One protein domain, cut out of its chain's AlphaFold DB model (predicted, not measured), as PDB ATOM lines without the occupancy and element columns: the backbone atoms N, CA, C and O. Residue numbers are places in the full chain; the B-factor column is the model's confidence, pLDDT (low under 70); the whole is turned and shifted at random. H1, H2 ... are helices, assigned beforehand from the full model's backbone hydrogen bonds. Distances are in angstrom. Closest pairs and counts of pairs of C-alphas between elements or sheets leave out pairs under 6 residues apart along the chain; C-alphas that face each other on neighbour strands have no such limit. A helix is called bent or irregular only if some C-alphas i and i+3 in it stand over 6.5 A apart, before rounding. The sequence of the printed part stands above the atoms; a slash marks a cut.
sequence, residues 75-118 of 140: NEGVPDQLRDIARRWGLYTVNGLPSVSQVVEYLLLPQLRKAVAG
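AT A GLANCE: This is residues 75 to 118 of the 140 residues of an uncharacterized protein of Chloroflexi bacterium (UniProt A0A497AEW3). Two helices stand about perpendicular: H2 begins with residues 100 to 104 against the side of H1, Val 100 being closest to Arg 83, and from there it runs away from H1 as a long arm, residues 105 to 118 standing free, of which 105 to 116 belong to H2. A long loop, residues 89 to 99, leads from the last residue of H1 back to the first residue of H2 beside H1. The printed part has 44 residues with two named helices, H1 then H2, and no named strand; its class is all helix. It is loose, with a radius of gyration of the C-alphas of 12.1 A, and spans 37 by 25 by 14 A.

IN THESE COORDINATES: H1, residues 78 to 88, begins at C-alpha 78 (167.827, 183.300, 162.855) and is 15.2 A long. H2, residues 100 to 116, is 23.7 A long and ends at C-alpha 116 (157.993, 196.208, 143.916). H2 has a kink of 35 degrees near residue 110, but is neither bent nor irregular, only just: C-alphas 107 and 110 are 6.5 A apart.

HOW THE PARTS SIT: H2 touches H1 with residues 100 to 104 alone; the closest C-alphas, of Arg 83 and Val 100, are 5.7 A apart. Their lines are only just about perpendicular, at 73 degrees. In H1 every O i to N i+4 pair is within hydrogen-bond range; in H2, 11 of 13.

THE WHOLE: The farthest C-alphas, of Asn 95 and Gly 118, are 38.6 A apart. The link is long, the printed part has no cut, and no printed residue is under 70 in pLDDT.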
ATOM      1  N   ASN A  75     174.064 186.390 162.211       90.88
ATOM      2  CA  ASN A  75     172.653 186.019 162.265       90.88
ATOM      3  C   ASN A  75     172.463 184.496 162.379       90.88
ATOM      4  O   ASN A  75     171.433 183.962 161.960       90.88
ATOM      5  N   GLU A  76     173.438 183.777 162.938       88.75
ATOM      6  CA  GLU A  76     173.402 182.312 163.051       88.75
ATOM      7  C   GLU A  76     172.179 181.769 163.806       88.75
ATOM      8  O   GLU A  76     171.713 180.675 163.499       88.75
ATOM      9  N   GLY A  77     171.606 182.548 164.732       93.88
ATOM     10  CA  GLY A  77     170.415 182.164 165.500       93.88
ATOM     11  C   GLY A  77     169.083 182.349 164.762       93.88
ATOM     12  O   GLY A  77     168.045 181.887 165.236       93.88
ATOM     13  N   VAL A  78     169.069 183.009 163.597       95.12
ATOM     14  CA  VAL A  78     167.827 183.300 162.855       95.12
ATOM     15  C   VAL A  78     167.059 182.034 162.445       95.12
ATOM     16  O   VAL A  78     165.838 182.010 162.619       95.12
ATOM     17  N   PRO A  79     167.694 180.952 161.949       94.25
ATOM     18  CA  PRO A  79     166.992 179.706 161.654       94.25
ATOM     19  C   PRO A  79     166.225 179.131 162.851       94.25
ATOM     20  O   PRO A  79     165.107 178.647 162.672       94.25
ATOM     21  N   ASP A  80     166.784 179.201 164.061       96.00
ATOM     22  CA  ASP A  80     166.115 178.720 165.275       96.00
ATOM     23  C   ASP A  80     164.952 179.621 165.677       96.00
ATOM     24  O   ASP A  80     163.847 179.131 165.914       96.00
ATOM     25  N   GLN A  81     165.140 180.940 165.610       96.56
ATOM     26  CA  GLN A  81     164.058 181.898 165.842       96.56
ATOM     27  C   GLN A  81     162.883 181.680 164.876       96.56
ATOM     28  O   GLN A  81     161.721 181.719 165.287       96.56
ATOM     29  N   LEU A  82     163.158 181.393 163.599       96.81
ATOM     30  CA  LEU A  82     162.123 181.079 162.613       96.81
ATOM     31  C   LEU A  82     161.385 179.772 162.938       96.81
ATOM     32  O   LEU A  82     160.169 179.697 162.751       96.81
ATOM     33  N   ARG A  83     162.083 178.749 163.450       97.12
ATOM     34  CA  ARG A  83     161.448 177.503 163.921       97.12
ATOM     35  C   ARG A  83     160.536 177.763 165.114       97.12
ATOM     36  O   ARG A  83     159.432 177.225 165.156       97.12
ATOM     37  N   ASP A  84     160.956 178.604 166.052       98.00
ATOM     38  CA  ASP A  84     160.145 178.955 167.219       98.00
ATOM     39  C   ASP A  84     158.921 179.788 166.849       98.00
ATOM     40  O   ASP A  84     157.838 179.585 167.399       98.00
ATOM     41  N   ILE A  85     159.049 180.694 165.878       98.06
ATOM     42  CA  ILE A  85     157.899 181.393 165.296       98.06
ATOM     43  C   ILE A  85     156.940 180.386 164.654       98.06
ATOM     44  O   ILE A  85     155.746 180.429 164.941       98.06
ATOM     45  N   ALA A  86     157.446 179.440 163.856       97.75
ATOM     46  CA  ALA A  86     156.613 178.416 163.228       97.75
ATOM     47  C   ALA A  86     155.832 177.594 164.269       97.75
ATOM     48  O   ALA A  86     154.633 177.391 164.104       97.75
ATOM     49  N   ARG A  87     156.478 177.195 165.375       98.12
ATOM     50  CA  ARG A  87     155.810 176.506 166.496       98.12
ATOM     51  C   ARG A  87     154.719 177.371 167.121       98.12
ATOM     52  O   ARG A  87     153.594 176.911 167.277       98.12
ATOM     53  N   ARG A  88     155.029 178.631 167.445       98.00
ATOM     54  CA  ARG A  88     154.070 179.570 168.056       98.00
ATOM     55  C   ARG A  88     152.861 179.844 167.164       98.00
ATOM     56  O   ARG A  88     151.770 180.047 167.679       98.00
ATOM     57  N   TRP A  89     153.049 179.855 165.849       97.56
ATOM     58  CA  TRP A  89     151.978 180.080 164.875       97.56
ATOM     59  C   TRP A  89     151.275 178.794 164.424       97.56
ATOM     60  O   TRP A  89     150.388 178.854 163.578       97.56
ATOM     61  N   GLY A  90     151.658 177.633 164.961       97.00
ATOM     62  CA  GLY A  90     151.058 176.351 164.593       97.00
ATOM     63  C   GLY A  90     151.348 175.916 163.151       97.00
ATOM     64  O   GLY A  90     150.574 175.165 162.564       97.00
ATOM     65  N   LEU A  91     152.441 176.397 162.556       96.44
ATOM     66  CA  LEU A  91     152.816 176.107 161.174       96.44
ATOM     67  C   LEU A  91     153.733 174.885 161.120       96.44
ATOM     68  O   LEU A  91     154.916 174.955 161.465       96.44
ATOM     69  N   TYR A  92     153.199 173.767 160.630       95.31
ATOM     70  CA  TYR A  92     153.907 172.492 160.544       95.31
ATOM     71  C   TYR A  92     153.871 171.908 159.132       95.31
ATOM     72  O   TYR A  92     152.951 172.128 158.346       95.31
ATOM     73  N   THR A  93     154.915 171.157 158.805       92.38
ATOM     74  CA  THR A  93     154.991 170.352 157.584       92.38
ATOM     75  C   THR A  93     154.178 169.065 157.738       92.38
ATOM     76  O   THR A  93     153.794 168.687 158.842       92.38
ATOM     77  N   VAL A  94     153.984 168.331 156.637       89.81
ATOM     78  CA  VAL A  94     153.316 167.012 156.642       89.81
ATOM     79  C   VAL A  94     153.999 166.018 157.592       89.81
ATOM     80  O   VAL A  94     153.346 165.144 158.147       89.81
ATOM     81  N   ASN A  95     155.300 166.192 157.837       92.31
ATOM     82  CA  ASN A  95     156.081 165.340 158.731       92.31
ATOM     83  C   ASN A  95     156.056 165.825 160.198       92.31
ATOM     84  O   ASN A  95     156.851 165.350 161.004       92.31
ATOM     85  N   GLY A  96     155.228 166.818 160.547       92.88
ATOM     86  CA  GLY A  96     155.124 167.368 161.906       92.88
ATOM     87  C   GLY A  96     156.272 168.296 162.324       92.88
ATOM     88  O   GLY A  96     156.269 168.825 163.433       92.88
ATOM     89  N   LEU A  97     157.251 168.540 161.449       95.19
ATOM     90  CA  LEU A  97     158.345 169.479 161.715       95.19
ATOM     91  C   LEU A  97     157.894 170.933 161.495       95.19
ATOM     92  O   LEU A  97     157.100 171.163 160.577       95.19
ATOM     93  N   PRO A  98     158.415 171.917 162.257       96.62
ATOM     94  CA  PRO A  98     158.077 173.329 162.077       96.62
ATOM     95  C   PRO A  98     158.348 173.824 160.649       96.62
ATOM     96  O   PRO A  98     159.425 173.611 160.087       96.62
ATOM     97  N   SER A  99     157.365 174.502 160.061       95.31
ATOM     98  CA  SER A  99     157.377 174.943 158.665       95.31
ATOM     99  C   SER A  99     158.037 176.316 158.506       95.31
ATOM    100  O   SER A  99     157.377 177.347 158.372       95.31
ATOM    101  N   VAL A 100     159.373 176.339 158.503       94.50
ATOM    102  CA  VAL A 100     160.163 177.579 158.345       94.50
ATOM    103  C   VAL A 100     159.859 178.289 157.024       94.50
ATOM    104  O   VAL A 100     159.773 179.513 156.988       94.50
ATOM    105  N   SER A 101     159.638 177.541 155.940       92.56
ATOM    106  CA  SER A 101     159.331 178.120 154.627       92.56
ATOM    107  C   SER A 101     158.036 178.933 154.628       92.56
ATOM    108  O   SER A 101     157.995 179.982 153.997       92.56
ATOM    109  N   GLN A 102     157.006 178.487 155.355       91.81
ATOM    110  CA  GLN A 102     155.743 179.223 155.459       91.81
ATOM    111  C   GLN A 102     155.902 180.510 156.268       91.81
ATOM    112  O   GLN A 102     155.358 181.540 155.882       91.81
ATOM    113  N   VAL A 103     156.680 180.477 157.356       96.00
ATOM    114  CA  VAL A 103     156.997 181.686 158.134       96.00
ATOM    115  C   VAL A 103     157.731 182.699 157.262       96.00
ATOM    116  O   VAL A 103     157.348 183.864 157.197       96.00
ATOM    117  N   VAL A 104     158.769 182.246 156.563       94.31
ATOM    118  CA  VAL A 104     159.567 183.086 155.670       94.31
ATOM    119  C   VAL A 104     158.705 183.686 154.562       94.31
ATOM    120  O   VAL A 104     158.786 184.883 154.320       94.31
ATOM    121  N   GLU A 105     157.854 182.892 153.911       92.81
ATOM    122  CA  GLU A 105     156.939 183.382 152.878       92.81
ATOM    123  C   GLU A 105     155.980 184.445 153.430       92.81
ATOM    124  O   GLU A 105     155.837 185.515 152.835       92.81
ATOM    125  N   TYR A 106     155.384 184.192 154.597       94.56
ATOM    126  CA  TYR A 106     154.468 185.124 155.248       94.56
ATOM    127  C   TYR A 106     155.135 186.463 155.592       94.56
ATOM    128  O   TYR A 106     154.536 187.520 155.402       94.56
ATOM    129  N   LEU A 107     156.390 186.430 156.052       94.69
ATOM    130  CA  LEU A 107     157.154 187.630 156.396       94.69
ATOM    131  C   LEU A 107     157.704 188.363 155.164       94.69
ATOM    132  O   LEU A 107     157.708 189.595 155.131       94.69
ATOM    133  N   LEU A 108     158.165 187.633 154.145       93.38
ATOM    134  CA  LEU A 108     158.792 188.217 152.958       93.38
ATOM    135  C   LEU A 108     157.780 188.763 151.956       93.38
ATOM    136  O   LEU A 108     158.064 189.778 151.326       93.38
ATOM    137  N   LEU A 109     156.611 188.140 151.787       92.50
ATOM    138  CA  LEU A 109     155.631 188.569 150.782       92.50
ATOM    139  C   LEU A 109     155.214 190.044 150.926       92.50
ATOM    140  O   LEU A 109     155.214 190.749 149.913       92.50
ATOM    141  N   PRO A 110     154.895 190.558 152.130       94.31
ATOM    142  CA  PRO A 110     154.610 191.977 152.310       94.31
ATOM    143  C   PRO A 110     155.796 192.866 151.929       94.31
ATOM    144  O   PRO A 110     155.607 193.861 151.237       94.31
ATOM    145  N   GLN A 111     157.018 192.494 152.322       93.56
ATOM    146  CA  GLN A 111     158.219 193.284 152.028       93.56
ATOM    147  C   GLN A 111     158.545 193.291 150.532       93.56
ATOM    148  O   GLN A 111     158.869 194.331 149.972       93.56
ATOM    149  N   LEU A 112     158.366 192.157 149.850       92.56
ATOM    150  CA  LEU A 112     158.513 192.061 148.400       92.56
ATOM    151  C   LEU A 112     157.509 192.955 147.671       92.56
ATOM    152  O   LEU A 112     157.880 193.626 146.715       92.56
ATOM    153  N   ARG A 113     156.253 193.011 148.131       93.88
ATOM    154  CA  ARG A 113     155.244 193.911 147.549       93.88
ATOM    155  C   ARG A 113     155.644 195.377 147.698       93.88
ATOM    156  O   ARG A 113     155.563 196.114 146.721       93.88
ATOM    157  N   LYS A 114     156.126 195.774 148.879       94.44
ATOM    158  CA  LYS A 114     156.635 197.129 149.131       94.44
ATOM    159  C   LYS A 114     157.842 197.467 148.256       94.44
ATOM    160  O   LYS A 114     157.891 198.537 147.660       94.44
ATOM    161  N   ALA A 115     158.784 196.535 148.111       92.75
ATOM    162  CA  ALA A 115     159.935 196.705 147.226       92.75
ATOM    163  C   ALA A 115     159.515 196.871 145.755       92.75
ATOM    164  O   ALA A 115     160.022 197.752 145.070       92.75
ATOM    165  N   VAL A 116     158.545 196.082 145.279       92.88
ATOM    166  CA  VAL A 116     157.993 196.208 143.916       92.88
ATOM    167  C   VAL A 116     157.276 197.544 143.710       92.88
ATOM    168  O   VAL A 116     157.343 198.104 142.619       92.88
ATOM    169  N   ALA A 117     156.628 198.075 144.747       95.12
ATOM    170  CA  ALA A 117     156.010 199.399 144.725       95.12
ATOM    171  C   ALA A 117     157.028 200.557 144.802       95.12
ATOM    172  O   ALA A 117     156.638 201.716 144.681       95.12
ATOM    173  N   GLY A 118     158.320 200.268 144.996       93.19
ATOM    174  CA  GLY A 118     159.361 201.282 145.165       93.19
ATOM    175  C   GLY A 118     159.382 201.933 146.552       93.19
ATOM    176  O   GLY A 118     160.048 202.945 146.735       93.19
TER     177      GLY A 118